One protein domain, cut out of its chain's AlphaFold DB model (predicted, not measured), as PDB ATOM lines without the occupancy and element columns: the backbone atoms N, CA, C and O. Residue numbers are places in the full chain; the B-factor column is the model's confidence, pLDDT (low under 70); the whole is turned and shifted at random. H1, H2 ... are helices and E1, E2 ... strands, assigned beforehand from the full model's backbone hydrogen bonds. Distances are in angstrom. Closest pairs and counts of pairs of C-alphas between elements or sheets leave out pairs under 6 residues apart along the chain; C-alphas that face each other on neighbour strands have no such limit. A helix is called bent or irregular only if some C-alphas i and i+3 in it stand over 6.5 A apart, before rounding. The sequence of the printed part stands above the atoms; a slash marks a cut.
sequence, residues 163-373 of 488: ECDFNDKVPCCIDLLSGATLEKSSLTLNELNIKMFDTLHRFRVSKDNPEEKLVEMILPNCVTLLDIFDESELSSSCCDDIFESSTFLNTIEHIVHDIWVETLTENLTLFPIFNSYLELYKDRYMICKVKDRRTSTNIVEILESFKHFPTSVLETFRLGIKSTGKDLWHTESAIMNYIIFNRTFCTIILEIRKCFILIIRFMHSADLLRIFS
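This is residues 163 to 373 of the 488 residues of an uncharacterized protein of Saccharomyces pastorianus (UniProt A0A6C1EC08). The model is a long rod: H7 runs along much of its length, with H1, H2 and H3 beside it in an up-and-down bundle, each helix running against the one before it in the chain. H4 follows H3 along the rod; the ribbon E3 E4 marks one end, the small pair E1 E2 lies toward the other, and H5 and H6 are short helices between. The printed part has 211 residues, in the order E1 H1 H2 E2 H3 H4 E3 H5 H6 E4 H7; E1 E2 is parallel, E3 E4 antiparallel, and the class is mostly helix. It is only just compact, close to loose, with a radius of gyration of the C-alphas of 20.1 A, and spans 70 by 34 by 29 A.

Start at E3, residues 285 to 289, and E4, residues 319 to 323: they are antiparallel at 151 degrees, with N 286 and O 322 2.9 A apart, within hydrogen-bond range. Next find H7, residues 329 to 365: it has 7 pairs of C-alphas within 8 A with E4, the closest being those of Ile 321 and Glu 332, 6.3 A apart. The hub is H2, residues 210 to 231, only just irregular, with C-alphas 216 and 219 6.7 A apart and a kink of 28 degrees near residue 219. H2 and H7 touch, closest at the C-alphas of Leu 226 and Cys 355, 5.4 A, at a shallow tilt of 31 degrees, the same way. H1, residues 189 to 202, touches H2 with residues 196 to 200 alone, closest at the C-alphas of Leu 200 and Asn 221, 7.1 A; the two form a helical hairpin. H3, residues 242 to 268, touches H2 with residues 259 to 267 alone, closest at the C-alphas of Pro 210 and Asn 267, 5.9 A. H4, residues 270 to 279, is close to H7 but not clearly touching, with the C-alphas of Phe 274 and Tyr 338 closest at 6.7 A. H5, residues 298 to 305, touches H2, closest at the C-alphas of Val 215 and Ile 302, 6.9 A. H6, residues 311 to 315, only just touches H5, with 3 pairs of C-alphas within 8 A, the closest Glu 304 and Leu 314 at 7.7 A. E1, residues 185 to 187, and E2, residues 232 to 234, are parallel at 43 degrees, with N 187 and O 233 2.8 A apart, within hydrogen-bond range; with H1 and H2 between, they make a strand-helix-strand unit, two parallel strands joined through helices, with a right-handed crossover. Every O i to N i+4 pair is within hydrogen-bond range in H4, H5, H6 and H7; H1 has 9 of 10, H2 16 of 18 and H3 20 of 23.

Find C-alpha 185, where E1 begins, at (133.950, 100.320, 102.044). H7 runs 54.3 A from C-alpha 329 at (129.437, 91.727, 153.540) to C-alpha 365 at (120.451, 107.990, 102.568). H3 measures 36.6 A, H2 30.2 A and H1 20.2 A.

The two C-alphas farthest apart, those of Asp 240 and Lys 326, are 70.1 A apart. The printed part has no cut, and no link between named elements is long; residues 163 to 184 hold no named element. The mean pLDDT of the printed part is 71.0, and 75 residues are under 70, among them residues 163 to 183 and 302 to 316.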
ATOM      1  N   GLU A 163     136.988 109.983 147.580       33.06
ATOM      2  CA  GLU A 163     135.526 110.010 147.668       33.06
ATOM      3  C   GLU A 163     134.966 110.601 146.371       33.06
ATOM      4  O   GLU A 163     135.409 111.658 145.921       33.06
ATOM      5  N   CYS A 164     134.008 109.905 145.761       31.62
ATOM      6  CA  CYS A 164     133.209 110.484 144.692       31.62
ATOM      7  C   CYS A 164     132.010 111.181 145.337       31.62
ATOM      8  O   CYS A 164     131.198 110.524 145.988       31.62
ATOM      9  N   ASP A 165     131.892 112.492 145.145       29.52
ATOM     10  CA  ASP A 165     130.655 113.216 145.422       29.52
ATOM     11  C   ASP A 165     129.619 112.768 144.377       29.52
ATOM     12  O   ASP A 165     129.905 112.771 143.180       29.52
ATOM     13  N   PHE A 166     128.418 112.354 144.781       34.06
ATOM     14  CA  PHE A 166     127.352 112.014 143.823       34.06
ATOM     15  C   PHE A 166     126.849 113.244 143.044       34.06
ATOM     16  O   PHE A 166     126.141 113.089 142.052       34.06
ATOM     17  N   ASN A 167     127.246 114.457 143.452       32.38
ATOM     18  CA  ASN A 167     127.061 115.681 142.672       32.38
ATOM     19  C   ASN A 167     128.187 115.953 141.667       32.38
ATOM     20  O   ASN A 167     128.045 116.842 140.819       32.38
ATOM     21  N   ASP A 168     129.292 115.206 141.723       26.81
ATOM     22  CA  ASP A 168     130.260 115.224 140.639       26.81
ATOM     23  C   ASP A 168     129.606 114.506 139.474       26.81
ATOM     24  O   ASP A 168     129.561 113.277 139.429       26.81
ATOM     25  N   LYS A 169     129.054 115.316 138.557       31.59
ATOM     26  CA  LYS A 169     128.617 114.925 137.216       31.59
ATOM     27  C   LYS A 169     129.475 113.751 136.784       31.59
ATOM     28  O   LYS A 169     130.650 113.955 136.461       31.59
ATOM     29  N   VAL A 170     128.900 112.544 136.843       32.91
ATOM     30  CA  VAL A 170     129.548 111.329 136.354       32.91
ATOM     31  C   VAL A 170     130.135 111.737 135.016       32.91
ATOM     32  O   VAL A 170     129.373 112.266 134.197       32.91
ATOM     33  N   PRO A 171     131.457 111.641 134.801       29.22
ATOM     34  CA  PRO A 171     132.021 112.013 133.525       29.22
ATOM     35  C   PRO A 171     131.456 111.027 132.503       29.22
ATOM     36  O   PRO A 171     132.035 109.983 132.237       29.22
ATOM     37  N   CYS A 172     130.302 111.358 131.923       32.09
ATOM     38  CA  CYS A 172     129.713 110.700 130.764       32.09
ATOM     39  C   CYS A 172     130.551 110.969 129.507       32.09
ATOM     40  O   CYS A 172     130.134 110.642 128.404       32.09
ATOM     41  N   CYS A 173     131.750 111.535 129.664       30.62
ATOM     42  CA  CYS A 173     132.850 111.407 128.727       30.62
ATOM     43  C   CYS A 173     133.455 110.005 128.865       30.62
ATOM     44  O   CYS A 173     134.617 109.834 129.228       30.62
ATOM     45  N   ILE A 174     132.643 108.986 128.600       34.81
ATOM     46  CA  ILE A 174     133.192 107.776 128.020       34.81
ATOM     47  C   ILE A 174     133.504 108.205 126.591       34.81
ATOM     48  O   ILE A 174     132.597 108.607 125.861       34.81
ATOM     49  N   ASP A 175     134.777 108.190 126.211       30.77
ATOM     50  CA  ASP A 175     135.152 108.167 124.800       30.77
ATOM     51  C   ASP A 175     134.607 106.847 124.242       30.77
ATOM     52  O   ASP A 175     135.248 105.796 124.287       30.77
ATOM     53  N   LEU A 176     133.323 106.900 123.891       38.38
ATOM     54  CA  LEU A 176     132.517 105.818 123.367       38.38
ATOM     55  C   LEU A 176     133.064 105.495 121.977       38.38
ATOM     56  O   LEU A 176     133.250 106.424 121.190       38.38
ATOM     57  N   LEU A 177     133.240 104.205 121.681       41.12
ATOM     58  CA  LEU A 177     133.747 103.639 120.423       41.12
ATOM     59  C   LEU A 177     133.381 104.510 119.211       41.12
ATOM     60  O   LEU A 177     132.232 104.547 118.772       41.12
ATOM     61  N   SER A 178     134.339 105.313 118.760       38.38
ATOM     62  CA  SER A 178     134.297 106.064 117.511       38.38
ATOM     63  C   SER A 178     135.658 106.708 117.294       38.38
ATOM     64  O   SER A 178     136.223 107.317 118.204       38.38
ATOM     65  N   GLY A 179     136.142 106.615 116.057       38.88
ATOM     66  CA  GLY A 179     137.062 107.610 115.527       38.88
ATOM     67  C   GLY A 179     138.403 107.081 115.047       38.88
ATOM     68  O   GLY A 179     139.428 107.684 115.351       38.88
ATOM     69  N   ALA A 180     138.423 106.016 114.246       36.47
ATOM     70  CA  ALA A 180     139.461 105.898 113.229       36.47
ATOM     71  C   ALA A 180     138.790 106.079 111.868       36.47
ATOM     72  O   ALA A 180     138.085 105.201 111.392       36.47
ATOM     73  N   THR A 181     138.995 107.255 111.277       42.91
ATOM     74  CA  THR A 181     138.659 107.600 109.892       42.91
ATOM     75  C   THR A 181     139.317 106.607 108.931       42.91
ATOM     76  O   THR A 181     140.420 106.851 108.440       42.91
ATOM     77  N   LEU A 182     138.673 105.466 108.708       49.75
ATOM     78  CA  LEU A 182     138.985 104.536 107.634       49.75
ATOM     79  C   LEU A 182     138.172 104.932 106.401       49.75
ATOM     80  O   LEU A 182     137.049 105.426 106.506       49.75
ATOM     81  N   GLU A 183     138.773 104.769 105.223       58.19
ATOM     82  CA  GLU A 183     138.045 104.881 103.961       58.19
ATOM     83  C   GLU A 183     136.859 103.916 104.005       58.19
ATOM     84  O   GLU A 183     137.036 102.719 104.239       58.19
ATOM     85  N   LYS A 184     135.648 104.441 103.811       70.50
ATOM     86  CA  LYS A 184     134.456 103.606 103.860       70.50
ATOM     87  C   LYS A 184     134.446 102.632 102.692       70.50
ATOM     88  O   LYS A 184     134.697 102.986 101.539       70.50
ATOM     89  N   SER A 185     134.134 101.386 103.009       74.69
ATOM     90  CA  SER A 185     133.950 100.320 102.044       74.69
ATOM     91  C   SER A 185     132.622 100.496 101.315       74.69
ATOM     92  O   SER A 185     131.553 100.605 101.913       74.69
ATOM     93  N   SER A 186     132.696 100.538  99.990       78.75
ATOM     94  CA  SER A 186     131.514 100.603  99.141       78.75
ATOM     95  C   SER A 186     130.911  99.201  99.009       78.75
ATOM     96  O   SER A 186     131.577  98.302  98.494       78.75
ATOM     97  N   LEU A 187     129.683  99.003  99.494       79.44
ATOM     98  CA  LEU A 187     128.973  97.719  99.485       79.44
ATOM     99  C   LEU A 187     127.659  97.821  98.708       79.44
ATOM    100  O   LEU A 187     127.018  98.869  98.640       79.44
ATOM    101  N   THR A 188     127.236  96.722  98.102       82.94
ATOM    102  CA  THR A 188     125.858  96.542  97.623       82.94
ATOM    103  C   THR A 188     124.925  96.205  98.792       82.94
ATOM    104  O   THR A 188     125.367  95.716  99.835       82.94
ATOM    105  N   LEU A 189     123.616  96.426  98.626       81.38
ATOM    106  CA  LEU A 189     122.629  96.086  99.658       81.38
ATOM    107  C   LEU A 189     122.619  94.580  99.964       81.38
ATOM    108  O   LEU A 189     122.538  94.179 101.121       81.38
ATOM    109  N   ASN A 190     122.794  93.739  98.942       81.94
ATOM    110  CA  ASN A 190     122.963  92.299  99.116       81.94
ATOM    111  C   ASN A 190     124.209  91.930  99.944       81.94
ATOM    112  O   ASN A 190     124.126  91.097 100.844       81.94
ATOM    113  N   GLU A 191     125.362  92.554  99.684       83.75
ATOM    114  CA  GLU A 191     126.576  92.321 100.484       83.75
ATOM    115  C   GLU A 191     126.391  92.760 101.937       83.75
ATOM    116  O   GLU A 191     126.861  92.078 102.851       83.75
ATOM    117  N   LEU A 192     125.668  93.861 102.162       84.00
ATOM    118  CA  LEU A 192     125.315  94.317 103.502       84.00
ATOM    119  C   LEU A 192     124.384  93.321 104.206       84.00
ATOM    120  O   LEU A 192     124.651  92.955 105.348       84.00
ATOM    121  N   ASN A 193     123.357  92.816 103.517       82.12
ATOM    122  CA  ASN A 193     122.459  91.783 104.038       82.12
ATOM    123  C   ASN A 193     123.215  90.510 104.437       82.12
ATOM    124  O   ASN A 193     122.976  89.965 105.511       82.12
ATOM    125  N   ILE A 194     124.165  90.059 103.610       81.12
ATOM    126  CA  ILE A 194     125.005  88.893 103.922       81.12
ATOM    127  C   ILE A 194     125.857  89.166 105.169       81.12
ATOM    128  O   ILE A 194     125.860  88.353 106.093       81.12
ATOM    129  N   LYS A 195     126.528  90.325 105.238       80.69
ATOM    130  CA  LYS A 195     127.335  90.709 106.410       80.69
ATOM    131  C   LYS A 195     126.497  90.788 107.684       80.69
ATOM    132  O   LYS A 195     126.929  90.293 108.726       80.69
ATOM    133  N   MET A 196     125.311  91.389 107.614       79.38
ATOM    134  CA  MET A 196     124.387  91.482 108.742       79.38
ATOM    135  C   MET A 196     123.891  90.105 109.183       79.38
ATOM    136  O   MET A 196     123.883  89.816 110.376       79.38
ATOM    137  N   PHE A 197     123.531  89.229 108.244       75.12
ATOM    138  CA  PHE A 197     123.073  87.879 108.560       75.12
ATOM    139  C   PHE A 197     124.164  87.041 109.238       75.12
ATOM    140  O   PHE A 197     123.918  86.435 110.282       75.12
ATOM    141  N   ASP A 198     125.383  87.048 108.692       70.75
ATOM    142  CA  ASP A 198     126.531  86.349 109.282       70.75
ATOM    143  C   ASP A 198     126.849  86.863 110.689       70.75
ATOM    144  O   ASP A 198     127.242  86.095 111.570       70.75
ATOM    145  N   THR A 199     126.661  88.165 110.892       67.31
ATOM    146  CA  THR A 199     126.820  88.836 112.179       67.31
ATOM    147  C   THR A 199     125.759  88.344 113.164       67.31
ATOM    148  O   THR A 199     126.110  87.750 114.179       67.31
ATOM    149  N   LEU A 200     124.470  88.444 112.828       66.62
ATOM    150  CA  LEU A 200     123.362  88.011 113.691       66.62
ATOM    151  C   LEU A 200     123.384  86.513 114.014       66.62
ATOM    152  O   LEU A 200     123.102  86.113 115.144       66.62
ATOM    153  N   HIS A 201     123.759  85.664 113.054       64.50
ATOM    154  CA  HIS A 201     123.839  84.220 113.273       64.50
ATOM    155  C   HIS A 201     124.890  83.847 114.334       64.50
ATOM    156  O   HIS A 201     124.744  82.831 115.016       64.50
ATOM    157  N   ARG A 202     125.941  84.659 114.510       59.00
ATOM    158  CA  ARG A 202     126.979  84.434 115.532       59.00
ATOM    159  C   ARG A 202     126.516  84.758 116.949       59.00
ATOM    160  O   ARG A 202     127.132  84.267 117.889       59.00
ATOM    161  N   PHE A 203     125.438  85.523 117.106       58.41
ATOM    162  CA  PHE A 203     124.959  86.001 118.406       58.41
ATOM    163  C   PHE A 203     123.783  85.208 118.976       58.41
ATOM    164  O   PHE A 203     123.190  85.609 119.974       58.41
ATOM    165  N   ARG A 204     123.460  84.049 118.388       52.44
ATOM    166  CA  ARG A 204     122.498  83.115 118.981       52.44
ATOM    167  C   ARG A 204     123.083  82.509 120.253       52.44
ATOM    168  O   ARG A 204     123.855  81.554 120.179       52.44
ATOM    169  N   VAL A 205     122.676  83.018 121.413       52.66
ATOM    170  CA  VAL A 205     122.938  82.360 122.696       52.66
ATOM    171  C   VAL A 205     121.636  82.140 123.461       52.66
ATOM    172  O   VAL A 205     120.784  83.009 123.593       52.66
ATOM    173  N   SER A 206     121.519  80.901 123.928       49.38
ATOM    174  CA  SER A 206     120.440  80.285 124.687       49.38
ATOM    175  C   SER A 206     120.598  80.618 126.175       49.38
ATOM    176  O   SER A 206     121.171  79.812 126.912       49.38
ATOM    177  N   LYS A 207     120.139  81.786 126.636       55.22
ATOM    178  CA  LYS A 207     120.052  82.062 128.079       55.22
ATOM    179  C   LYS A 207     118.852  82.936 128.442       55.22
ATOM    180  O   LYS A 207     118.622  83.978 127.837       55.22
ATOM    181  N   ASP A 208     118.146  82.517 129.489       63.91
ATOM    182  CA  ASP A 208     116.941  83.176 130.011       63.91
ATOM    183  C   ASP A 208     117.253  84.345 130.970       63.91
ATOM    184  O   ASP A 208     116.337  85.009 131.446       63.91
ATOM    185  N   ASN A 209     118.533  84.608 131.273       71.75
ATOM    186  CA  ASN A 209     118.937  85.687 132.181       71.75
ATOM    187  C   ASN A 209     119.030  87.035 131.428       71.75
ATOM    188  O   ASN A 209     119.898  87.172 130.557       71.75
ATOM    189  N   PRO A 210     118.204  88.043 131.771       70.44
ATOM    190  CA  PRO A 210     118.187  89.337 131.088       70.44
ATOM    191  C   PRO A 210     119.515  90.106 131.195       70.44
ATOM    192  O   PRO A 210     119.886  90.798 130.244       70.44
ATOM    193  N   GLU A 211     120.267  89.949 132.291       69.50
ATOM    194  CA  GLU A 211     121.556  90.627 132.487       69.50
ATOM    195  C   GLU A 211     122.643  90.038 131.576       69.50
ATOM    196  O   GLU A 211     123.417  90.764 130.953       69.50
ATOM    197  N   GLU A 212     122.678  88.711 131.445       71.44
ATOM    198  CA  GLU A 212     123.624  88.025 130.558       71.44
ATOM    199  C   GLU A 212     123.293  88.297 129.088       71.44
ATOM    200  O   GLU A 212     124.209  88.515 128.297       71.44
ATOM    201  N   LYS A 213     122.004  88.402 128.724       75.56
ATOM    202  CA  LYS A 213     121.590  88.826 127.374       75.56
ATOM    203  C   LYS A 213     122.171  90.196 127.003       75.56
ATOM    204  O   LYS A 213     122.618  90.375 125.869       75.56
ATOM    205  N   LEU A 214     122.222  91.161 127.928       75.19
ATOM    206  CA  LEU A 214     122.807  92.478 127.640       75.19
ATOM    207  C   LEU A 214     124.280  92.370 127.232       75.19
ATOM    208  O   LEU A 214     124.701  92.956 126.235       75.19
ATOM    209  N   VAL A 215     125.065  91.623 128.002       70.31
ATOM    210  CA  VAL A 215     126.524  91.626 127.863       70.31
ATOM    211  C   VAL A 215     126.997  90.609 126.823       70.31
ATOM    212  O   VAL A 215     127.908  90.909 126.059       70.31
ATOM    213  N   GLU A 216     126.372  89.434 126.744       70.62
ATOM    214  CA  GLU A 216     126.776  88.348 125.838       70.62
ATOM    215  C   GLU A 216     126.149  88.460 124.440       70.62
ATOM    216  O   GLU A 216     126.718  87.940 123.479       70.62
ATOM    217  N   MET A 217     125.005  89.143 124.306       73.88
ATOM    218  CA  MET A 217     124.285  89.262 123.034       73.88
ATOM    219  C   MET A 217     124.184  90.711 122.556       73.88
ATOM    220  O   MET A 217     124.616  91.007 121.444       73.88
ATOM    221  N   ILE A 218     123.622  91.626 123.349       76.06
ATOM    222  CA  ILE A 218     123.329  92.987 122.869       76.06
ATOM    223  C   ILE A 218     124.609  93.770 122.590       76.06
ATOM    224  O   ILE A 218     124.766  94.311 121.499       76.06
ATOM    225  N   LEU A 219     125.547  93.798 123.535       73.31
ATOM    226  CA  LEU A 219     126.777  94.563 123.373       73.31
ATOM    227  C   LEU A 219     127.603  94.118 122.143       73.31
ATOM    228  O   LEU A 219     127.959  94.980 121.337       73.31
ATOM    229  N   PRO A 220     127.866  92.816 121.912       69.56
ATOM    230  CA  PRO A 220     128.600  92.362 120.727       69.56
ATOM    231  C   PRO A 220     127.876  92.645 119.409       69.56
ATOM    232  O   PRO A 220     128.522  93.014 118.422       69.56
ATOM    233  N   ASN A 221     126.543  92.520 119.405       72.12
ATOM    234  CA  ASN A 221     125.705  92.930 118.281       72.12
ATOM    235  C   ASN A 221     125.906  94.415 117.977       72.12
ATOM    236  O   ASN A 221     126.188  94.775 116.839       72.12
ATOM    237  N   CYS A 222     125.799  95.276 118.992       75.38
ATOM    238  CA  CYS A 222     125.933  96.717 118.824       75.38
ATOM    239  C   CYS A 222     127.309  97.113 118.312       75.38
ATOM    240  O   CYS A 222     127.370  97.893 117.372       75.38
ATOM    241  N   VAL A 223     128.388  96.555 118.867       69.44
ATOM    242  CA  VAL A 223     129.754  96.831 118.392       69.44
ATOM    243  C   VAL A 223     129.908  96.423 116.930       69.44
ATOM    244  O   VAL A 223     130.358  97.220 116.118       69.44
ATOM    245  N   THR A 224     129.453  95.225 116.559       71.00
ATOM    246  CA  THR A 224     129.620  94.756 115.175       71.00
ATOM    247  C   THR A 224     128.757  95.547 114.191       71.00
ATOM    248  O   THR A 224     129.191  95.836 113.080       71.00
ATOM    249  N   LEU A 225     127.536  95.922 114.581       76.56
ATOM    250  CA  LEU A 225     126.675  96.775 113.763       76.56
ATOM    251  C   LEU A 225     127.248  98.193 113.641       76.56
ATOM    252  O   LEU A 225     127.202  98.756 112.552       76.56
ATOM    253  N   LEU A 226     127.814  98.749 114.718       74.81
ATOM    254  CA  LEU A 226     128.520 100.031 114.678       74.81
ATOM    255  C   LEU A 226     129.663  99.978 113.664       74.81
ATOM    256  O   LEU A 226     129.698 100.830 112.785       74.81
ATOM    257  N   ASP A 227     130.514  98.952 113.721       72.38
ATOM    258  CA  ASP A 227     131.610  98.772 112.761       72.38
ATOM    259  C   ASP A 227     131.075  98.675 111.322       72.38
ATOM    260  O   ASP A 227     131.553  99.362 110.422       72.38
ATOM    261  N   ILE A 228     130.015  97.887 111.095       77.25
ATOM    262  CA  ILE A 228     129.396  97.755 109.769       77.25
ATOM    263  C   ILE A 228     128.905  99.111 109.250       77.25
ATOM    264  O   ILE A 228     129.206  99.456 108.109       77.25
ATOM    265  N   PHE A 229     128.145  99.874 110.037       79.06
ATOM    266  CA  PHE A 229     127.530 101.120 109.566       79.06
ATOM    267  C   PHE A 229     128.478 102.327 109.578       79.06
ATOM    268  O   PHE A 229     128.231 103.278 108.837       79.06
ATOM    269  N   ASP A 230     129.557 102.302 110.363       73.75
ATOM    270  CA  ASP A 230     130.605 103.331 110.329       73.75
ATOM    271  C   ASP A 230     131.528 103.139 109.110       73.75
ATOM    272  O   ASP A 230     131.907 104.105 108.444       73.75
ATOM    273  N   GLU A 231     131.819 101.883 108.748       72.56
ATOM    274  CA  GLU A 231     132.747 101.528 107.666       72.56
ATOM    275  C   GLU A 231     132.083 101.285 106.303       72.56
ATOM    276  O   GLU A 231     132.789 100.981 105.337       72.56
ATOM    277  N   SER A 232     130.756 101.375 106.178       72.19
ATOM    278  CA  SER A 232     130.056 101.046 104.925       72.19
ATOM    279  C   SER A 232     129.350 102.246 104.297       72.19
ATOM    280  O   SER A 232     128.652 103.009 104.960       72.19
ATOM    281  N   GLU A 233     129.470 102.365 102.977       78.06
ATOM    282  CA  GLU A 233     128.630 103.221 102.133       78.06
ATOM    283  C   GLU A 233     128.002 102.390 101.013       78.06
ATOM    284  O   GLU A 233     128.585 101.414 100.539       78.06
ATOM    285  N   LEU A 234     126.804 102.768 100.569       74.12
ATOM    286  CA  LEU A 234     126.156 102.094  99.446       74.12
ATOM    287  C   LEU A 234     126.858 102.449  98.130       74.12
ATOM    288  O   LEU A 234     127.037 103.616  97.791       74.12
ATOM    289  N   SER A 235     127.225 101.421  97.369       65.38
ATOM    290  CA  SER A 235     127.894 101.526  96.062       65.38
ATOM    291  C   SER A 235     127.025 102.095  94.939       65.38
ATOM    292  O   SER A 235     127.540 102.508  93.901       65.38
ATOM    293  N   SER A 236     125.707 102.135  95.137       61.78
ATOM    294  CA  SER A 236     124.732 102.743  94.228       61.78
ATOM    295  C   SER A 236     123.437 103.063  94.982       61.78
ATOM    296  O   SER A 236     123.207 102.527  96.068       61.78
ATOM    297  N   SER A 237     122.599 103.947  94.421       56.91
ATOM    298  CA  SER A 237     121.228 104.153  94.912       56.91
ATOM    299  C   SER A 237     120.522 102.805  95.002       56.91
ATOM    300  O   SER A 237     120.721 101.986  94.104       56.91
ATOM    301  N   CYS A 238     119.749 102.596  96.075       54.56
ATOM    302  CA  CYS A 238     119.045 101.354  96.399       54.56
ATOM    303  C   CYS A 238     118.669 100.555  95.145       54.56
ATOM    304  O   CYS A 238     118.018 101.084  94.244       54.56
ATOM    305  N   CYS A 239     119.121  99.301  95.074       54.16
ATOM    306  CA  CYS A 239     118.732  98.399  94.001       54.16
ATOM    307  C   CYS A 239     117.195  98.374  93.941       54.16
ATOM    308  O   CYS A 239     116.560  98.217  94.984       54.16
ATOM    309  N   ASP A 240     116.595  98.471  92.749       60.38
ATOM    310  CA  ASP A 240     115.143  98.289  92.540       60.38
ATOM    311  C   ASP A 240     114.652  96.886  92.981       60.38
ATOM    312  O   ASP A 240     113.474  96.543  92.850       60.38
ATOM    313  N   ASP A 241     115.555  96.041  93.490       72.31
ATOM    314  CA  ASP A 241     115.240  94.750  94.066       72.31
ATOM    315  C   ASP A 241     114.516  94.896  95.418       72.31
ATOM    316  O   ASP A 241     115.094  95.051  96.502       72.31
ATOM    317  N   ILE A 242     113.189  94.796  95.326       78.94
ATOM    318  CA  ILE A 242     112.246  94.749  96.447       78.94
ATOM    319  C   ILE A 242     112.630  93.649  97.452       78.94
ATOM    320  O   ILE A 242     112.408  93.808  98.656       78.94
ATOM    321  N   PHE A 243     113.211  92.533  97.000       79.81
ATOM    322  CA  PHE A 243     113.603  91.437  97.883       79.81
ATOM    323  C   PHE A 243     114.803  91.814  98.759       79.81
ATOM    324  O   PHE A 243     114.786  91.550  99.961       79.81
ATOM    325  N   GLU A 244     115.822  92.470  98.201       82.31
ATOM    326  CA  GLU A 244     116.990  92.917  98.973       82.31
ATOM    327  C   GLU A 244     116.606  93.998  99.991       82.31
ATOM    328  O   GLU A 244     117.015  93.930 101.152       82.31
ATOM    329  N   SER A 245     115.759  94.942  99.570       85.00
ATOM    330  CA  SER A 245     115.235  96.023 100.413       85.00
ATOM    331  C   SER A 245     114.373  95.502 101.563       85.00
ATOM    332  O   SER A 245     114.578  95.879 102.715       85.00
ATOM    333  N   SER A 246     113.443  94.583 101.281       85.12
ATOM    334  CA  SER A 246     112.599  93.967 102.316       85.12
ATOM    335  C   SER A 246     113.396  93.081 103.271       85.12
ATOM    336  O   SER A 246     113.152  93.109 104.472       85.12
ATOM    337  N   THR A 247     114.388  92.337 102.772       85.31
ATOM    338  CA  THR A 247     115.277  91.530 103.621       85.31
ATOM    339  C   THR A 247     116.052  92.414 104.595       85.31
ATOM    340  O   THR A 247     116.108  92.104 105.787       85.31
ATOM    341  N   PHE A 248     116.596  93.532 104.111       88.25
ATOM    342  CA  PHE A 248     117.306  94.494 104.946       88.25
ATOM    343  C   PHE A 248     116.392  95.075 106.030       88.25
ATOM    344  O   PHE A 248     116.719  95.008 107.213       88.25
ATOM    345  N   LEU A 249     115.217  95.580 105.640       89.81
ATOM    346  CA  LEU A 249     114.253  96.180 106.566       89.81
ATOM    347  C   LEU A 249     113.789  95.193 107.632       89.81
ATOM    348  O   LEU A 249     113.897  95.503 108.811       89.81
ATOM    349  N   ASN A 250     113.377  93.987 107.237       88.12
ATOM    350  CA  ASN A 250     112.954  92.949 108.180       88.12
ATOM    351  C   ASN A 250     114.072  92.594 109.169       88.12
ATOM    352  O   ASN A 250     113.813  92.332 110.340       88.12
ATOM    353  N   THR A 251     115.326  92.598 108.709       86.62
ATOM    354  CA  THR A 251     116.483  92.328 109.569       86.62
ATOM    355  C   THR A 251     116.682  93.447 110.592       86.62
ATOM    356  O   THR A 251     116.876  93.166 111.773       86.62
ATOM    357  N   ILE A 252     116.609  94.712 110.169       89.69
ATOM    358  CA  ILE A 252     116.710  95.861 111.078       89.69
ATOM    359  C   ILE A 252     115.535  95.894 112.055       89.69
ATOM    360  O   ILE A 252     115.745  96.116 113.244       89.69
ATOM    361  N   GLU A 253     114.315  95.642 111.586       91.06
ATOM    362  CA  GLU A 253     113.123  95.606 112.432       91.06
ATOM    363  C   GLU A 253     113.227  94.518 113.501       91.06
ATOM    364  O   GLU A 253     112.991  94.805 114.673       91.06
ATOM    365  N   HIS A 254     113.689  93.322 113.129       86.19
ATOM    366  CA  HIS A 254     113.961  92.241 114.074       86.19
ATOM    367  C   HIS A 254     115.019  92.631 115.121       86.19
ATOM    368  O   HIS A 254     114.829  92.402 116.313       86.19
ATOM    369  N   ILE A 255     116.122  93.270 114.708       85.50
ATOM    370  CA  ILE A 255     117.156  93.743 115.645       85.50
ATOM    371  C   ILE A 255     116.581  94.775 116.618       85.50
ATOM    372  O   ILE A 255     116.782  94.677 117.826       85.50
ATOM    373  N   VAL A 256     115.898  95.794 116.099       90.19
ATOM    374  CA  VAL A 256     115.438  96.916 116.917       90.19
ATOM    375  C   VAL A 256     114.313  96.474 117.846       90.19
ATOM    376  O   VAL A 256     114.362  96.768 119.036       90.19
ATOM    377  N   HIS A 257     113.311  95.766 117.330       89.50
ATOM    378  CA  HIS A 257     112.133  95.391 118.100       89.50
ATOM    379  C   HIS A 257     112.381  94.142 118.953       89.50
ATOM    380  O   HIS A 257     112.399  94.226 120.180       89.50
ATOM    381  N   ASP A 258     112.628  93.005 118.307       84.25
ATOM    382  CA  ASP A 258     112.618  91.694 118.968       84.25
ATOM    383  C   ASP A 258     113.888  91.441 119.792       84.25
ATOM    384  O   ASP A 258     113.899  90.614 120.697       84.25
ATOM    385  N   ILE A 259     114.986  92.143 119.491       84.06
ATOM    386  CA  ILE A 259     116.242  91.994 120.231       84.06
ATOM    387  C   ILE A 259     116.439  93.168 121.195       84.06
ATOM    388  O   ILE A 259     116.520  92.958 122.408       84.06
ATOM    389  N   TRP A 260     116.539  94.404 120.696       88.81
ATOM    390  CA  TRP A 260     116.866  95.558 121.538       88.81
ATOM    391  C   TRP A 260     115.706  95.981 122.439       88.81
ATOM    392  O   TRP A 260     115.890  96.022 123.653       88.81
ATOM    393  N   VAL A 261     114.526  96.292 121.890       90.31
ATOM    394  CA  VAL A 261     113.388  96.787 122.688       90.31
ATOM    395  C   VAL A 261     112.938  95.752 123.716       90.31
ATOM    396  O   VAL A 261     112.765  96.117 124.881       90.31
ATOM    397  N   GLU A 262     112.804  94.480 123.334       87.62
ATOM    398  CA  GLU A 262     112.434  93.416 124.279       87.62
ATOM    399  C   GLU A 262     113.457  93.283 125.414       87.62
ATOM    400  O   GLU A 262     113.094  93.401 126.586       87.62
ATOM    401  N   THR A 263     114.751  93.154 125.093       86.31
ATOM    402  CA  THR A 263     115.797  92.989 126.119       86.31
ATOM    403  C   THR A 263     115.909  94.217 127.027       86.31
ATOM    404  O   THR A 263     116.074  94.081 128.242       86.31
ATOM    405  N   LEU A 264     115.814  95.430 126.473       89.94
ATOM    406  CA  LEU A 264     115.846  96.666 127.258       89.94
ATOM    407  C   LEU A 264     114.630  96.775 128.181       89.94
ATOM    408  O   LEU A 264     114.780  97.183 129.332       89.94
ATOM    409  N   THR A 265     113.449  96.372 127.708       89.06
ATOM    410  CA  THR A 265     112.220  96.367 128.509       89.06
ATOM    411  C   THR A 265     112.296  95.349 129.642       89.06
ATOM    412  O   THR A 265     111.969  95.692 130.775       89.06
ATOM    413  N   GLU A 266     112.786  94.131 129.381       87.31
ATOM    414  CA  GLU A 266     113.020  93.116 130.420       87.31
ATOM    415  C   GLU A 266     113.948  93.663 131.517       87.31
ATOM    416  O   GLU A 266     113.613  93.625 132.701       87.31
ATOM    417  N   ASN A 267     115.083  94.251 131.131       86.44
ATOM    418  CA  ASN A 267     116.069  94.778 132.077       86.44
ATOM    419  C   ASN A 267     115.590  96.029 132.830       86.44
ATOM    420  O   ASN A 267     115.926  96.203 134.001       86.44
ATOM    421  N   LEU A 268     114.763  96.873 132.205       86.12
ATOM    422  CA  LEU A 268     114.124  98.017 132.861       86.12
ATOM    423  C   LEU A 268     113.301  97.605 134.086       86.12
ATOM    424  O   LEU A 268     113.295  98.323 135.084       86.12
ATOM    425  N   THR A 269     112.638  96.443 134.047       84.56
ATOM    426  CA  THR A 269     111.823  95.964 135.181       84.56
ATOM    427  C   THR A 269     112.643  95.660 136.438       84.56
ATOM    428  O   THR A 269     112.089  95.627 137.538       84.56
ATOM    429  N   LEU A 270     113.964  95.495 136.303       81.19
ATOM    430  CA  LEU A 270     114.870  95.247 137.423       81.19
ATOM    431  C   LEU A 270     115.211  96.531 138.195       81.19
ATOM    432  O   LEU A 270     115.481  96.473 139.395       81.19
ATOM    433  N   PHE A 271     115.157  97.703 137.549       80.00
ATOM    434  CA  PHE A 271     115.551  98.978 138.160       80.00
ATOM    435  C   PHE A 271     114.714  99.369 139.380       80.00
ATOM    436  O   PHE A 271     115.316  99.692 140.404       80.00
ATOM    437  N   PRO A 272     113.367  99.304 139.361       77.06
ATOM    438  CA  PRO A 272     112.568  99.590 140.551       77.06
ATOM    439  C   PRO A 272     112.924  98.680 141.733       77.06
ATOM    440  O   PRO A 272     113.022  99.140 142.872       77.06
ATOM    441  N   ILE A 273     113.184  97.396 141.457       78.31
ATOM    442  CA  ILE A 273     113.566  96.407 142.471       78.31
ATOM    443  C   ILE A 273     114.916  96.794 143.080       78.31
ATOM    444  O   ILE A 273     115.037  96.897 144.302       78.31
ATOM    445  N   PHE A 274     115.915  97.086 142.248       75.25
ATOM    446  CA  PHE A 274     117.246  97.472 142.714       75.25
ATOM    447  C   PHE A 274     117.253  98.817 143.433       75.25
ATOM    448  O   PHE A 274     117.853  98.922 144.498       75.25
ATOM    449  N   ASN A 275     116.536  99.818 142.924       74.00
ATOM    450  CA  ASN A 275     116.423 101.126 143.564       74.00
ATOM    451  C   ASN A 275     115.783 101.008 144.952       74.00
ATOM    452  O   ASN A 275     116.302 101.578 145.911       74.00
ATOM    453  N   SER A 276     114.722 100.203 145.091       74.75
ATOM    454  CA  SER A 276     114.101  99.949 146.397       74.75
ATOM    455  C   SER A 276     115.070  99.285 147.380       74.75
ATOM    456  O   SER A 276     115.099  99.637 148.558       74.75
ATOM    457  N   TYR A 277     115.920  98.375 146.892       72.12
ATOM    458  CA  TYR A 277     116.934  97.720 147.707       72.12
ATOM    459  C   TYR A 277     118.059  98.681 148.105       72.12
ATOM    460  O   TYR A 277     118.467  98.686 149.260       72.12
ATOM    461  N   LEU A 278     118.548  99.512 147.180       73.56
ATOM    462  CA  LEU A 278     119.614 100.486 147.434       73.56
ATOM    463  C   LEU A 278     119.193 101.561 148.443       73.56
ATOM    464  O   LEU A 278     119.994 101.921 149.308       73.56
ATOM    465  N   GLU A 279     117.946 102.034 148.380       75.12
ATOM    466  CA  GLU A 279     117.413 103.026 149.323       75.12
ATOM    467  C   GLU A 279     117.396 102.509 150.774       75.12
ATOM    468  O   GLU A 279     117.698 103.267 151.694       75.12
ATOM    469  N   LEU A 280     117.193 101.203 151.008       74.50
ATOM    470  CA  LEU A 280     117.274 100.612 152.359       74.50
ATOM    471  C   LEU A 280     118.653 100.775 153.022       74.50
ATOM    472  O   LEU A 280     118.766 100.676 154.249       74.50
ATOM    473  N   TYR A 281     119.704 100.996 152.229       72.19
ATOM    474  CA  TYR A 281     121.087 101.052 152.698       72.19
ATOM    475  C   TYR A 281     121.779 102.383 152.410       72.19
ATOM    476  O   TYR A 281     122.975 102.475 152.668       72.19
ATOM    477  N   LYS A 282     121.073 103.404 151.919       71.56
ATOM    478  CA  LYS A 282     121.652 104.670 151.434       71.56
ATOM    479  C   LYS A 282     122.661 105.329 152.382       71.56
ATOM    480  O   LYS A 282     123.689 105.813 151.927       71.56
ATOM    481  N   ASP A 283     122.431 105.245 153.692       76.75
ATOM    482  CA  ASP A 283     123.314 105.828 154.721       76.75
ATOM    483  C   ASP A 283     124.373 104.852 155.269       76.75
ATOM    484  O   ASP A 283     125.106 105.147 156.216       76.75
ATOM    485  N   ARG A 284     124.421 103.633 154.725       73.25
ATOM    486  CA  ARG A 284     125.213 102.507 155.243       73.25
ATOM    487  C   ARG A 284     126.331 102.067 154.312       73.25
ATOM    488  O   ARG A 284     127.114 101.202 154.700       73.25
ATOM    489  N   TYR A 285     126.417 102.636 153.114       73.50
ATOM    490  CA  TYR A 285     127.480 102.341 152.166       73.50
ATOM    491  C   TYR A 285     128.013 103.611 151.508       73.50
ATOM    492  O   TYR A 285     127.311 104.603 151.351       73.50
ATOM    493  N   MET A 286     129.271 103.548 151.088       73.75
ATOM    494  CA  MET A 286     129.914 104.561 150.265       73.75
ATOM    495  C   MET A 286     130.573 103.888 149.065       73.75
ATOM    496  O   MET A 286     131.220 102.850 149.213       73.75
ATOM    497  N   ILE A 287     130.431 104.486 147.883       72.94
ATOM    498  CA  ILE A 287     131.142 104.053 146.678       72.94
ATOM    499  C   ILE A 287     132.502 104.754 146.643       72.94
ATOM    500  O   ILE A 287     132.574 105.980 146.680       72.94
ATOM    501  N   CYS A 288     133.583 103.989 146.530       69.94
ATOM    502  CA  CYS A 288     134.940 104.516 146.423       69.94
ATOM    503  C   CYS A 288     135.609 104.087 145.115       69.94
ATOM    504  O   CYS A 288     135.375 102.984 144.620       69.94
ATOM    505  N   LYS A 289     136.493 104.928 144.571       73.50
ATOM    506  CA  LYS A 289     137.339 104.552 143.432       73.50
ATOM    507  C   LYS A 289     138.526 103.703 143.897       73.50
ATOM    508  O   LYS A 289     139.212 104.072 144.845       73.50
ATOM    509  N   VAL A 290     138.804 102.600 143.203       73.06
ATOM    510  CA  VAL A 290     139.901 101.673 143.541       73.06
ATOM    511  C   VAL A 290     141.079 101.897 142.588       73.06
ATOM    512  O   VAL A 290     140.906 101.875 141.371       73.06
ATOM    513  N   LYS A 291     142.288 102.146 143.114       61.38
ATOM    514  CA  LYS A 291     143.451 102.527 142.287       61.38
ATOM    515  C   LYS A 291     143.961 101.394 141.390       61.38
ATOM    516  O   LYS A 291     144.152 101.640 140.205       61.38
ATOM    517  N   ASP A 292     144.098 100.173 141.908       62.88
ATOM    518  CA  ASP A 292     144.867  99.109 141.231       62.88
ATOM    519  C   ASP A 292     144.079  97.824 140.940       62.88
ATOM    520  O   ASP A 292     144.649  96.827 140.495       62.88
ATOM    521  N   ARG A 293     142.766  97.812 141.194       63.56
ATOM    522  CA  ARG A 293     141.912  96.645 140.939       63.56
ATOM    523  C   ARG A 293     140.562  97.061 140.377       63.56
ATOM    524  O   ARG A 293     139.929  97.985 140.882       63.56
ATOM    525  N   ARG A 294     140.132  96.351 139.335       64.94
ATOM    526  CA  ARG A 294     138.738  96.348 138.885       64.94
ATOM    527  C   ARG A 294     137.937  95.416 139.777       64.94
ATOM    528  O   ARG A 294     138.489  94.492 140.377       64.94
ATOM    529  N   THR A 295     136.643  95.670 139.878       66.81
ATOM    530  CA  THR A 295     135.753  94.775 140.607       66.81
ATOM    531  C   THR A 295     135.606  93.459 139.847       66.81
ATOM    532  O   THR A 295     135.268  93.476 138.669       66.81
ATOM    533  N   SER A 296     135.846  92.325 140.510       67.31
ATOM    534  CA  SER A 296     135.596  91.000 139.926       67.31
ATOM    535  C   SER A 296     134.114  90.678 140.078       67.31
ATOM    536  O   SER A 296     133.663  90.340 141.173       67.31
ATOM    537  N   THR A 297     133.350  90.832 139.002       70.19
ATOM    538  CA  THR A 297     131.969  90.346 138.900       70.19
ATOM    539  C   THR A 297     131.784  89.651 137.563       70.19
ATOM    540  O   THR A 297     132.501  89.961 136.612       70.19
ATOM    541  N   ASN A 298     130.789  88.763 137.461       68.81
ATOM    542  CA  ASN A 298     130.482  88.051 136.213       68.81
ATOM    543  C   ASN A 298     130.347  89.019 135.024       68.81
ATOM    544  O   ASN A 298     130.864  88.753 133.947       68.81
ATOM    545  N   ILE A 299     129.709  90.175 135.231       68.38
ATOM    546  CA  ILE A 299     129.535  91.201 134.196       68.38
ATOM    547  C   ILE A 299     130.885  91.775 133.744       68.38
ATOM    548  O   ILE A 299     131.138  91.864 132.545       68.38
ATOM    549  N   VAL A 300     131.769  92.139 134.681       69.81
ATOM    550  CA  VAL A 300     133.100  92.677 134.344       69.81
ATOM    551  C   VAL A 300     133.959  91.610 133.663       69.81
ATOM    552  O   VAL A 300     134.628  91.914 132.683       69.81
ATOM    553  N   GLU A 301     133.892  90.359 134.118       70.38
ATOM    554  CA  GLU A 301     134.612  89.233 133.515       70.38
ATOM    555  C   GLU A 301     134.166  88.974 132.066       70.38
ATOM    556  O   GLU A 301     135.007  88.772 131.186       70.38
ATOM    557  N   ILE A 302     132.859  89.050 131.782       66.88
ATOM    558  CA  ILE A 302     132.343  88.950 130.409       66.88
ATOM    559  C   ILE A 302     132.820  90.152 129.579       66.88
ATOM    560  O   ILE A 302     133.310  89.957 128.466       66.88
ATOM    561  N   LEU A 303     132.753  91.378 130.112       67.56
ATOM    562  CA  LEU A 303     133.219  92.580 129.408       67.56
ATOM    563  C   LEU A 303     134.711  92.516 129.049       67.56
ATOM    564  O   LEU A 303     135.097  92.880 127.939       67.56
ATOM    565  N   GLU A 304     135.549  92.025 129.961       68.44
ATOM    566  CA  GLU A 304     136.991  91.851 129.743       68.44
ATOM    567  C   GLU A 304     137.317  90.787 128.689       68.44
ATOM    568  O   GLU A 304     138.378  90.845 128.063       68.44
ATOM    569  N   SER A 305     136.411  89.834 128.453       64.69
ATOM    570  CA  SER A 305     136.583  88.821 127.409       64.69
ATOM    571  C   SER A 305     136.441  89.386 125.986       64.69
ATOM    572  O   SER A 305     136.933  88.780 125.026       64.69
ATOM    573  N   PHE A 306     135.832  90.568 125.824       61.28
ATOM    574  CA  PHE A 306     135.701  91.210 124.519       61.28
ATOM    575  C   PHE A 306     137.008  91.874 124.084       61.28
ATOM    576  O   PHE A 306     137.494  92.826 124.692       61.28
ATOM    577  N   LYS A 307     137.543  91.423 122.941       53.84
ATOM    578  CA  LYS A 307     138.809  91.906 122.357       53.84
ATOM    579  C   LYS A 307     138.883  93.418 122.098       53.84
ATOM    580  O   LYS A 307     139.990  93.934 121.981       53.84
ATOM    581  N   HIS A 308     137.746  94.102 121.974       54.47
ATOM    582  CA  HIS A 308     137.668  95.495 121.518       54.47
ATOM    583  C   HIS A 308     136.928  96.425 122.484       54.47
ATOM    584  O   HIS A 308     136.580  97.540 122.109       54.47
ATOM    585  N   PHE A 309     136.696  96.009 123.732       58.41
ATOM    586  CA  PHE A 309     136.046  96.895 124.690       58.41
ATOM    587  C   PHE A 309     137.029  97.987 125.161       58.41
ATOM    588  O   PHE A 309     138.129  97.648 125.620       58.41
ATOM    589  N   PRO A 310     136.703  99.290 125.037       57.91
ATOM    590  CA  PRO A 310     137.655 100.353 125.327       57.91
ATOM    591  C   PRO A 310     138.162 100.272 126.759       57.91
ATOM    592  O   PRO A 310     137.390 100.145 127.713       57.91
ATOM    593  N   THR A 311     139.474 100.428 126.929       62.56
ATOM    594  CA  THR A 311     140.070 100.472 128.267       62.56
ATOM    595  C   THR A 311     139.450 101.593 129.101       62.56
ATOM    596  O   THR A 311     139.215 101.382 130.282       62.56
ATOM    597  N   SER A 312     139.086 102.726 128.489       58.88
ATOM    598  CA  SER A 312     138.366 103.836 129.133       58.88
ATOM    599  C   SER A 312     137.042 103.412 129.771       58.88
ATOM    600  O   SER A 312     136.736 103.856 130.875       58.88
ATOM    601  N   VAL A 313     136.282 102.517 129.135       63.62
ATOM    602  CA  VAL A 313     135.041 101.974 129.699       63.62
ATOM    603  C   VAL A 313     135.360 101.023 130.850       63.62
ATOM    604  O   VAL A 313     134.762 101.129 131.917       63.62
ATOM    605  N   LEU A 314     136.361 100.150 130.692       66.31
ATOM    606  CA  LEU A 314     136.803  99.248 131.762       66.31
ATOM    607  C   LEU A 314     137.327 100.005 133.000       66.31
ATOM    608  O   LEU A 314     137.171  99.545 134.130       66.31
ATOM    609  N   GLU A 315     137.908 101.191 132.811       66.12
ATOM    610  CA  GLU A 315     138.320 102.085 133.898       66.12
ATOM    611  C   GLU A 315     137.135 102.611 134.720       66.12
ATOM    612  O   GLU A 315     137.288 102.878 135.915       66.12
ATOM    613  N   THR A 316     135.938 102.708 134.131       64.94
ATOM    614  CA  THR A 316     134.731 103.117 134.866       64.94
ATOM    615  C   THR A 316     134.262 102.065 135.877       64.94
ATOM    616  O   THR A 316     133.491 102.401 136.775       64.94
ATOM    617  N   PHE A 317     134.773 100.828 135.807       70.44
ATOM    618  CA  PHE A 317     134.499  99.744 136.759       70.44
ATOM    619  C   PHE A 317     135.552  99.628 137.875       70.44
ATOM    620  O   PHE A 317     135.550  98.669 138.647       70.44
ATOM    621  N   ARG A 318     136.459 100.606 138.008       71.44
ATOM    622  CA  ARG A 318     137.388 100.706 139.149       71.44
ATOM    623  C   ARG A 318     136.702 101.278 140.386       71.44
ATOM    624  O   ARG A 318     136.998 102.386 140.834       71.44
ATOM    625  N   LEU A 319     135.760 100.521 140.923       73.31
ATOM    626  CA  LEU A 319     134.936 100.918 142.055       73.31
ATOM    627  C   LEU A 319     135.009  99.859 143.155       73.31
ATOM    628  O   LEU A 319     135.286  98.685 142.907       73.31
ATOM    629  N   GLY A 320     134.718 100.282 144.375       69.50
ATOM    630  CA  GLY A 320     134.506  99.430 145.532       69.50
ATOM    631  C   GLY A 320     133.418 100.027 146.411       69.50
ATOM    632  O   GLY A 320     133.044 101.189 146.244       69.50
ATOM    633  N   ILE A 321     132.926  99.229 147.349       72.25
ATOM    634  CA  ILE A 321     131.984  99.678 148.369       72.25
ATOM    635  C   ILE A 321     132.658  99.588 149.725       72.25
ATOM    636  O   ILE A 321     133.330  98.604 150.023       72.25
ATOM    637  N   LYS A 322     132.450 100.616 150.544       70.69
ATOM    638  CA  LYS A 322     132.750 100.589 151.972       70.69
ATOM    639  C   LYS A 322     131.446 100.651 152.750       70.69
ATOM    640  O   LYS A 322     130.760 101.671 152.702       70.69
ATOM    641  N   SER A 323     131.107  99.584 153.466       69.44
ATOM    642  CA  SER A 323     130.047  99.618 154.472       69.44
ATOM    643  C   SER A 323     130.515 100.327 155.742       69.44
ATOM    644  O   SER A 323     131.636 100.125 156.213       69.44
ATOM    645  N   THR A 324     129.628 101.110 156.353       68.88
ATOM    646  CA  THR A 324     129.841 101.700 157.685       68.88
ATOM    647  C   THR A 324     129.333 100.796 158.825       68.88
ATOM    648  O   THR A 324     129.563 101.095 159.998       68.88
ATOM    649  N   GLY A 325     128.680  99.666 158.510       63.75
ATOM    650  CA  GLY A 325     128.091  98.720 159.472       63.75
ATOM    651  C   GLY A 325     128.779  97.347 159.534       63.75
ATOM    652  O   GLY A 325     129.301  96.851 158.537       63.75
ATOM    653  N   LYS A 326     128.748  96.710 160.719       55.88
ATOM    654  CA  LYS A 326     129.533  95.502 161.062       55.88
ATOM    655  C   LYS A 326     129.070  94.159 160.459       55.88
ATOM    656  O   LYS A 326     129.826  93.208 160.587       55.88
ATOM    657  N   ASP A 327     127.935  94.070 159.760       55.41
ATOM    658  CA  ASP A 327     127.371  92.787 159.270       55.41
ATOM    659  C   ASP A 327     126.815  92.855 157.828       55.41
ATOM    660  O   ASP A 327     125.780  92.274 157.513       55.41
ATOM    661  N   LEU A 328     127.477  93.588 156.925       59.56
ATOM    662  CA  LEU A 328     126.933  93.884 155.586       59.56
ATOM    663  C   LEU A 328     127.688  93.240 154.413       59.56
ATOM    664  O   LEU A 328     127.381  93.561 153.278       59.56
ATOM    665  N   TRP A 329     128.608  92.297 154.624       57.03
ATOM    666  CA  TRP A 329     129.437  91.727 153.540       57.03
ATOM    667  C   TRP A 329     128.618  91.146 152.366       57.03
ATOM    668  O   TRP A 329     128.954  91.340 151.198       57.03
ATOM    669  N   HIS A 330     127.504  90.463 152.654       61.53
ATOM    670  CA  HIS A 330     126.596  89.958 151.613       61.53
ATOM    671  C   HIS A 330     125.821  91.085 150.911       61.53
ATOM    672  O   HIS A 330     125.545  90.997 149.716       61.53
ATOM    673  N   THR A 331     125.515  92.155 151.638       68.88
ATOM    674  CA  THR A 331     124.848  93.354 151.126       68.88
ATOM    675  C   THR A 331     125.799  94.205 150.286       68.88
ATOM    676  O   THR A 331     125.385  94.723 149.260       68.88
ATOM    677  N   GLU A 332     127.082  94.295 150.645       70.81
ATOM    678  CA  GLU A 332     128.111  94.981 149.858       70.81
ATOM    679  C   GLU A 332     128.248  94.346 148.477       70.81
ATOM    680  O   GLU A 332     128.209  95.055 147.479       70.81
ATOM    681  N   SER A 333     128.332  93.014 148.400       72.81
ATOM    682  CA  SER A 333     128.391  92.303 147.116       72.81
ATOM    683  C   SER A 333     127.139  92.547 146.263       72.81
ATOM    684  O   SER A 333     127.251  92.834 145.072       72.81
ATOM    685  N   ALA A 334     125.947  92.515 146.870       73.12
ATOM    686  CA  ALA A 334     124.696  92.796 146.168       73.12
ATOM    687  C   ALA A 334     124.645  94.239 145.638       73.12
ATOM    688  O   ALA A 334     124.442  94.442 144.443       73.12
ATOM    689  N   ILE A 335     124.920  95.233 146.492       74.06
ATOM    690  CA  ILE A 335     125.001  96.652 146.109       74.06
ATOM    691  C   ILE A 335     126.035  96.839 144.988       74.06
ATOM    692  O   ILE A 335     125.778  97.563 144.026       74.06
ATOM    693  N   MET A 336     127.180  96.153 145.070       76.06
ATOM    694  CA  MET A 336     128.235  96.244 144.064       76.06
ATOM    695  C   MET A 336     127.780  95.720 142.709       76.06
ATOM    696  O   MET A 336     127.988  96.381 141.691       76.06
ATOM    697  N   ASN A 337     127.124  94.560 142.704       74.50
ATOM    698  CA  ASN A 337     126.552  93.981 141.497       74.50
ATOM    699  C   ASN A 337     125.506  94.917 140.880       74.50
ATOM    700  O   ASN A 337     125.538  95.115 139.672       74.50
ATOM    701  N   TYR A 338     124.664  95.576 141.685       77.31
ATOM    702  CA  TYR A 338     123.673  96.536 141.179       77.31
ATOM    703  C   TYR A 338     124.304  97.783 140.567       77.31
ATOM    704  O   TYR A 338     123.887  98.222 139.498       77.31
ATOM    705  N   ILE A 339     125.333  98.350 141.201       74.88
ATOM    706  CA  ILE A 339     126.051  99.509 140.649       74.88
ATOM    707  C   ILE A 339     126.726  99.137 139.327       74.88
ATOM    708  O   ILE A 339     126.678  99.909 138.367       74.88
ATOM    709  N   ILE A 340     127.348  97.958 139.260       76.06
ATOM    710  CA  ILE A 340     127.999  97.465 138.043       76.06
ATOM    711  C   ILE A 340     126.975  97.183 136.949       76.06
ATOM    712  O   ILE A 340     127.203  97.579 135.805       76.06
ATOM    713  N   PHE A 341     125.849  96.555 137.288       78.25
ATOM    714  CA  PHE A 341     124.742  96.335 136.367       78.25
ATOM    715  C   PHE A 341     124.235  97.662 135.809       78.25
ATOM    716  O   PHE A 341     124.233  97.837 134.595       78.25
ATOM    717  N   ASN A 342     123.903  98.628 136.672       78.38
ATOM    718  CA  ASN A 342     123.414  99.944 136.264       78.38
ATOM    719  C   ASN A 342     124.410 100.617 135.304       78.38
ATOM    720  O   ASN A 342     124.035 101.002 134.199       78.38
ATOM    721  N   ARG A 343     125.704 100.668 135.653       76.38
ATOM    722  CA  ARG A 343     126.741 101.245 134.774       76.38
ATOM    723  C   ARG A 343     126.867 100.519 133.440       76.38
ATOM    724  O   ARG A 343     127.013 101.166 132.402       76.38
ATOM    725  N   THR A 344     126.814  99.192 133.460       76.75
ATOM    726  CA  THR A 344     126.894  98.367 132.250       76.75
ATOM    727  C   THR A 344     125.688  98.616 131.357       76.75
ATOM    728  O   THR A 344     125.859  98.922 130.181       76.75
ATOM    729  N   PHE A 345     124.484  98.587 131.926       82.25
ATOM    730  CA  PHE A 345     123.238  98.883 131.232       82.25
ATOM    731  C   PHE A 345     123.268 100.274 130.594       82.25
ATOM    732  O   PHE A 345     123.069 100.389 129.387       82.25
ATOM    733  N   CYS A 346     123.616 101.309 131.371       78.56
ATOM    734  CA  CYS A 346     123.766 102.689 130.901       78.56
ATOM    735  C   CYS A 346     124.733 102.797 129.712       78.56
ATOM    736  O   CYS A 346     124.470 103.501 128.740       78.56
ATOM    737  N   THR A 347     125.863 102.094 129.785       76.75
ATOM    738  CA  THR A 347     126.876 102.101 128.724       76.75
ATOM    739  C   THR A 347     126.353 101.426 127.460       76.75
ATOM    740  O   THR A 347     126.447 101.994 126.373       76.75
ATOM    741  N   ILE A 348     125.760 100.239 127.603       79.62
ATOM    742  CA  ILE A 348     125.214  99.472 126.483       79.62
ATOM    743  C   ILE A 348     124.135 100.279 125.769       79.62
ATOM    744  O   ILE A 348     124.160 100.367 124.544       79.62
ATOM    745  N   ILE A 349     123.229 100.932 126.502       85.75
ATOM    746  CA  ILE A 349     122.167 101.693 125.850       85.75
ATOM    747  C   ILE A 349     122.670 102.922 125.094       85.75
ATOM    748  O   ILE A 349     122.129 103.255 124.038       85.75
ATOM    749  N   LEU A 350     123.734 103.573 125.570       82.69
ATOM    750  CA  LEU A 350     124.358 104.666 124.829       82.69
ATOM    751  C   LEU A 350     124.926 104.172 123.489       82.69
ATOM    752  O   LEU A 350     124.780 104.871 122.484       82.69
ATOM    753  N   GLU A 351     125.506 102.969 123.456       78.50
ATOM    754  CA  GLU A 351     125.996 102.345 122.221       78.50
ATOM    755  C   GLU A 351     124.853 101.878 121.305       78.50
ATOM    756  O   GLU A 351     124.896 102.147 120.103       78.50
ATOM    757  N   ILE A 352     123.781 101.288 121.851       86.06
ATOM    758  CA  ILE A 352     122.560 100.977 121.085       86.06
ATOM    759  C   ILE A 352     122.020 102.252 120.425       86.06
ATOM    760  O   ILE A 352     121.770 102.271 119.222       86.06
ATOM    761  N   ARG A 353     121.878 103.348 121.185       87.44
ATOM    762  CA  ARG A 353     121.363 104.631 120.679       87.44
ATOM    763  C   ARG A 353     122.246 105.202 119.568       87.44
ATOM    764  O   ARG A 353     121.724 105.677 118.562       87.44
ATOM    765  N   LYS A 354     123.573 105.148 119.707       82.94
ATOM    766  CA  LYS A 354     124.500 105.545 118.633       82.94
ATOM    767  C   LYS A 354     124.303 104.699 117.375       82.94
ATOM    768  O   LYS A 354     124.201 105.254 116.284       82.94
ATOM    769  N   CYS A 355     124.223 103.381 117.544       85.31
ATOM    770  CA  CYS A 355     124.040 102.435 116.451       85.31
ATOM    771  C   CYS A 355     122.720 102.687 115.717       85.31
ATOM    772  O   CYS A 355     122.703 102.817 114.496       85.31
ATOM    773  N   PHE A 356     121.634 102.889 116.464       90.31
ATOM    774  CA  PHE A 356     120.332 103.248 115.911       90.31
ATOM    775  C   PHE A 356     120.385 104.526 115.063       90.31
ATOM    776  O   PHE A 356     119.848 104.553 113.960       90.31
ATOM    777  N   ILE A 357     121.084 105.572 115.519       88.06
ATOM    778  CA  ILE A 357     121.246 106.811 114.739       88.06
ATOM    779  C   ILE A 357     121.975 106.552 113.418       88.06
ATOM    780  O   ILE A 357     121.553 107.071 112.383       88.06
ATOM    781  N   LEU A 358     123.051 105.758 113.431       86.25
ATOM    782  CA  LEU A 358     123.776 105.403 112.208       86.25
ATOM    783  C   LEU A 358     122.892 104.608 111.242       86.25
ATOM    784  O   LEU A 358     122.838 104.943 110.060       86.25
ATOM    785  N   ILE A 359     122.140 103.631 111.753       88.75
ATOM    786  CA  ILE A 359     121.180 102.841 110.973       88.75
ATOM    787  C   ILE A 359     120.124 103.748 110.330       88.75
ATOM    788  O   ILE A 359     119.874 103.642 109.133       88.75
ATOM    789  N   ILE A 360     119.525 104.677 111.082       90.25
ATOM    790  CA  ILE A 360     118.506 105.593 110.546       90.25
ATOM    791  C   ILE A 360     119.095 106.516 109.475       90.25
ATOM    792  O   ILE A 360     118.487 106.686 108.419       90.25
ATOM    793  N   ARG A 361     120.282 107.089 109.707       87.25
ATOM    794  CA  ARG A 361     120.977 107.928 108.714       87.25
ATOM    795  C   ARG A 361     121.288 107.156 107.435       87.25
ATOM    796  O   ARG A 361     121.104 107.685 106.338       87.25
ATOM    797  N   PHE A 362     121.722 105.907 107.576       85.88
ATOM    798  CA  PHE A 362     121.940 105.008 106.452       85.88
ATOM    799  C   PHE A 362     120.630 104.746 105.694       85.88
ATOM    800  O   PHE A 362     120.575 104.956 104.486       85.88
ATOM    801  N   MET A 363     119.555 104.371 106.397       87.50
ATOM    802  CA  MET A 363     118.244 104.110 105.789       87.50
ATOM    803  C   MET A 363     117.652 105.338 105.100       87.50
ATOM    804  O   MET A 363     116.996 105.194 104.071       87.50
ATOM    805  N   HIS A 364     117.873 106.536 105.643       86.62
ATOM    806  CA  HIS A 364     117.476 107.790 105.003       86.62
ATOM    807  C   HIS A 364     118.253 108.014 103.704       86.62
ATOM    808  O   HIS A 364     117.647 108.218 102.656       86.62
ATOM    809  N   SER A 365     119.580 107.859 103.746       83.25
ATOM    810  CA  SER A 365     120.451 107.990 102.568       83.25
ATOM    811  C   SER A 365     120.138 106.952 101.480       83.25
ATOM    812  O   SER A 365     120.381 107.197 100.300       83.25
ATOM    813  N   ALA A 366     119.596 105.799 101.875       81.31
ATOM    814  CA  ALA A 366     119.194 104.705 100.997       81.31
ATOM    815  C   ALA A 366     117.727 104.773 100.517       81.31
ATOM    816  O   ALA A 366     117.300 103.864  99.817       81.31
ATOM    817  N   ASP A 367     116.945 105.791 100.904       85.31
ATOM    818  CA  ASP A 367     115.486 105.890 100.660       85.31
ATOM    819  C   ASP A 367     114.651 104.706 101.214       85.31
ATOM    820  O   ASP A 367     113.521 104.437 100.806       85.31
ATOM    821  N   LEU A 368     115.189 103.993 102.205       87.50
ATOM    822  CA  LEU A 368     114.519 102.877 102.882       87.50
ATOM    823  C   LEU A 368     113.725 103.341 104.110       87.50
ATOM    824  O   LEU A 368     112.751 102.701 104.508       87.50
ATOM    825  N   LEU A 369     114.079 104.492 104.692       89.25
ATOM    826  CA  LEU A 369     113.411 105.021 105.887       89.25
ATOM    827  C   LEU A 369     111.925 105.341 105.652       89.25
ATOM    828  O   LEU A 369     111.133 105.336 106.596       89.25
ATOM    829  N   ARG A 370     111.513 105.596 104.405       86.50
ATOM    830  CA  ARG A 370     110.105 105.820 104.044       86.50
ATOM    831  C   ARG A 370     109.222 104.597 104.299       86.50
ATOM    832  O   ARG A 370     108.066 104.755 104.670       86.50
ATOM    833  N   ILE A 371     109.766 103.396 104.123       88.00
ATOM    834  CA  ILE A 371     109.026 102.129 104.237       88.00
ATOM    835  C   ILE A 371     109.316 101.371 105.538       88.00
ATOM    836  O   ILE A 371     108.716 100.332 105.783       88.00
ATOM    837  N   PHE A 372     110.192 101.907 106.389       90.88
ATOM    838  CA  PHE A 372     110.459 101.376 107.723       90.88
ATOM    839  C   PHE A 372     109.235 101.491 108.650       90.88
ATOM    840  O   PHE A 372     108.543 102.518 108.650       90.88
ATOM    841  N   SER A 373     108.990 100.460 109.465       92.25
ATOM    842  CA  SER A 373     107.839 100.385 110.365       92.25
ATOM    843  C   SER A 373     107.792 101.521 111.392       92.25
ATOM    844  O   SER A 373     108.673 101.689 112.241       92.25
TER     845      SER A 373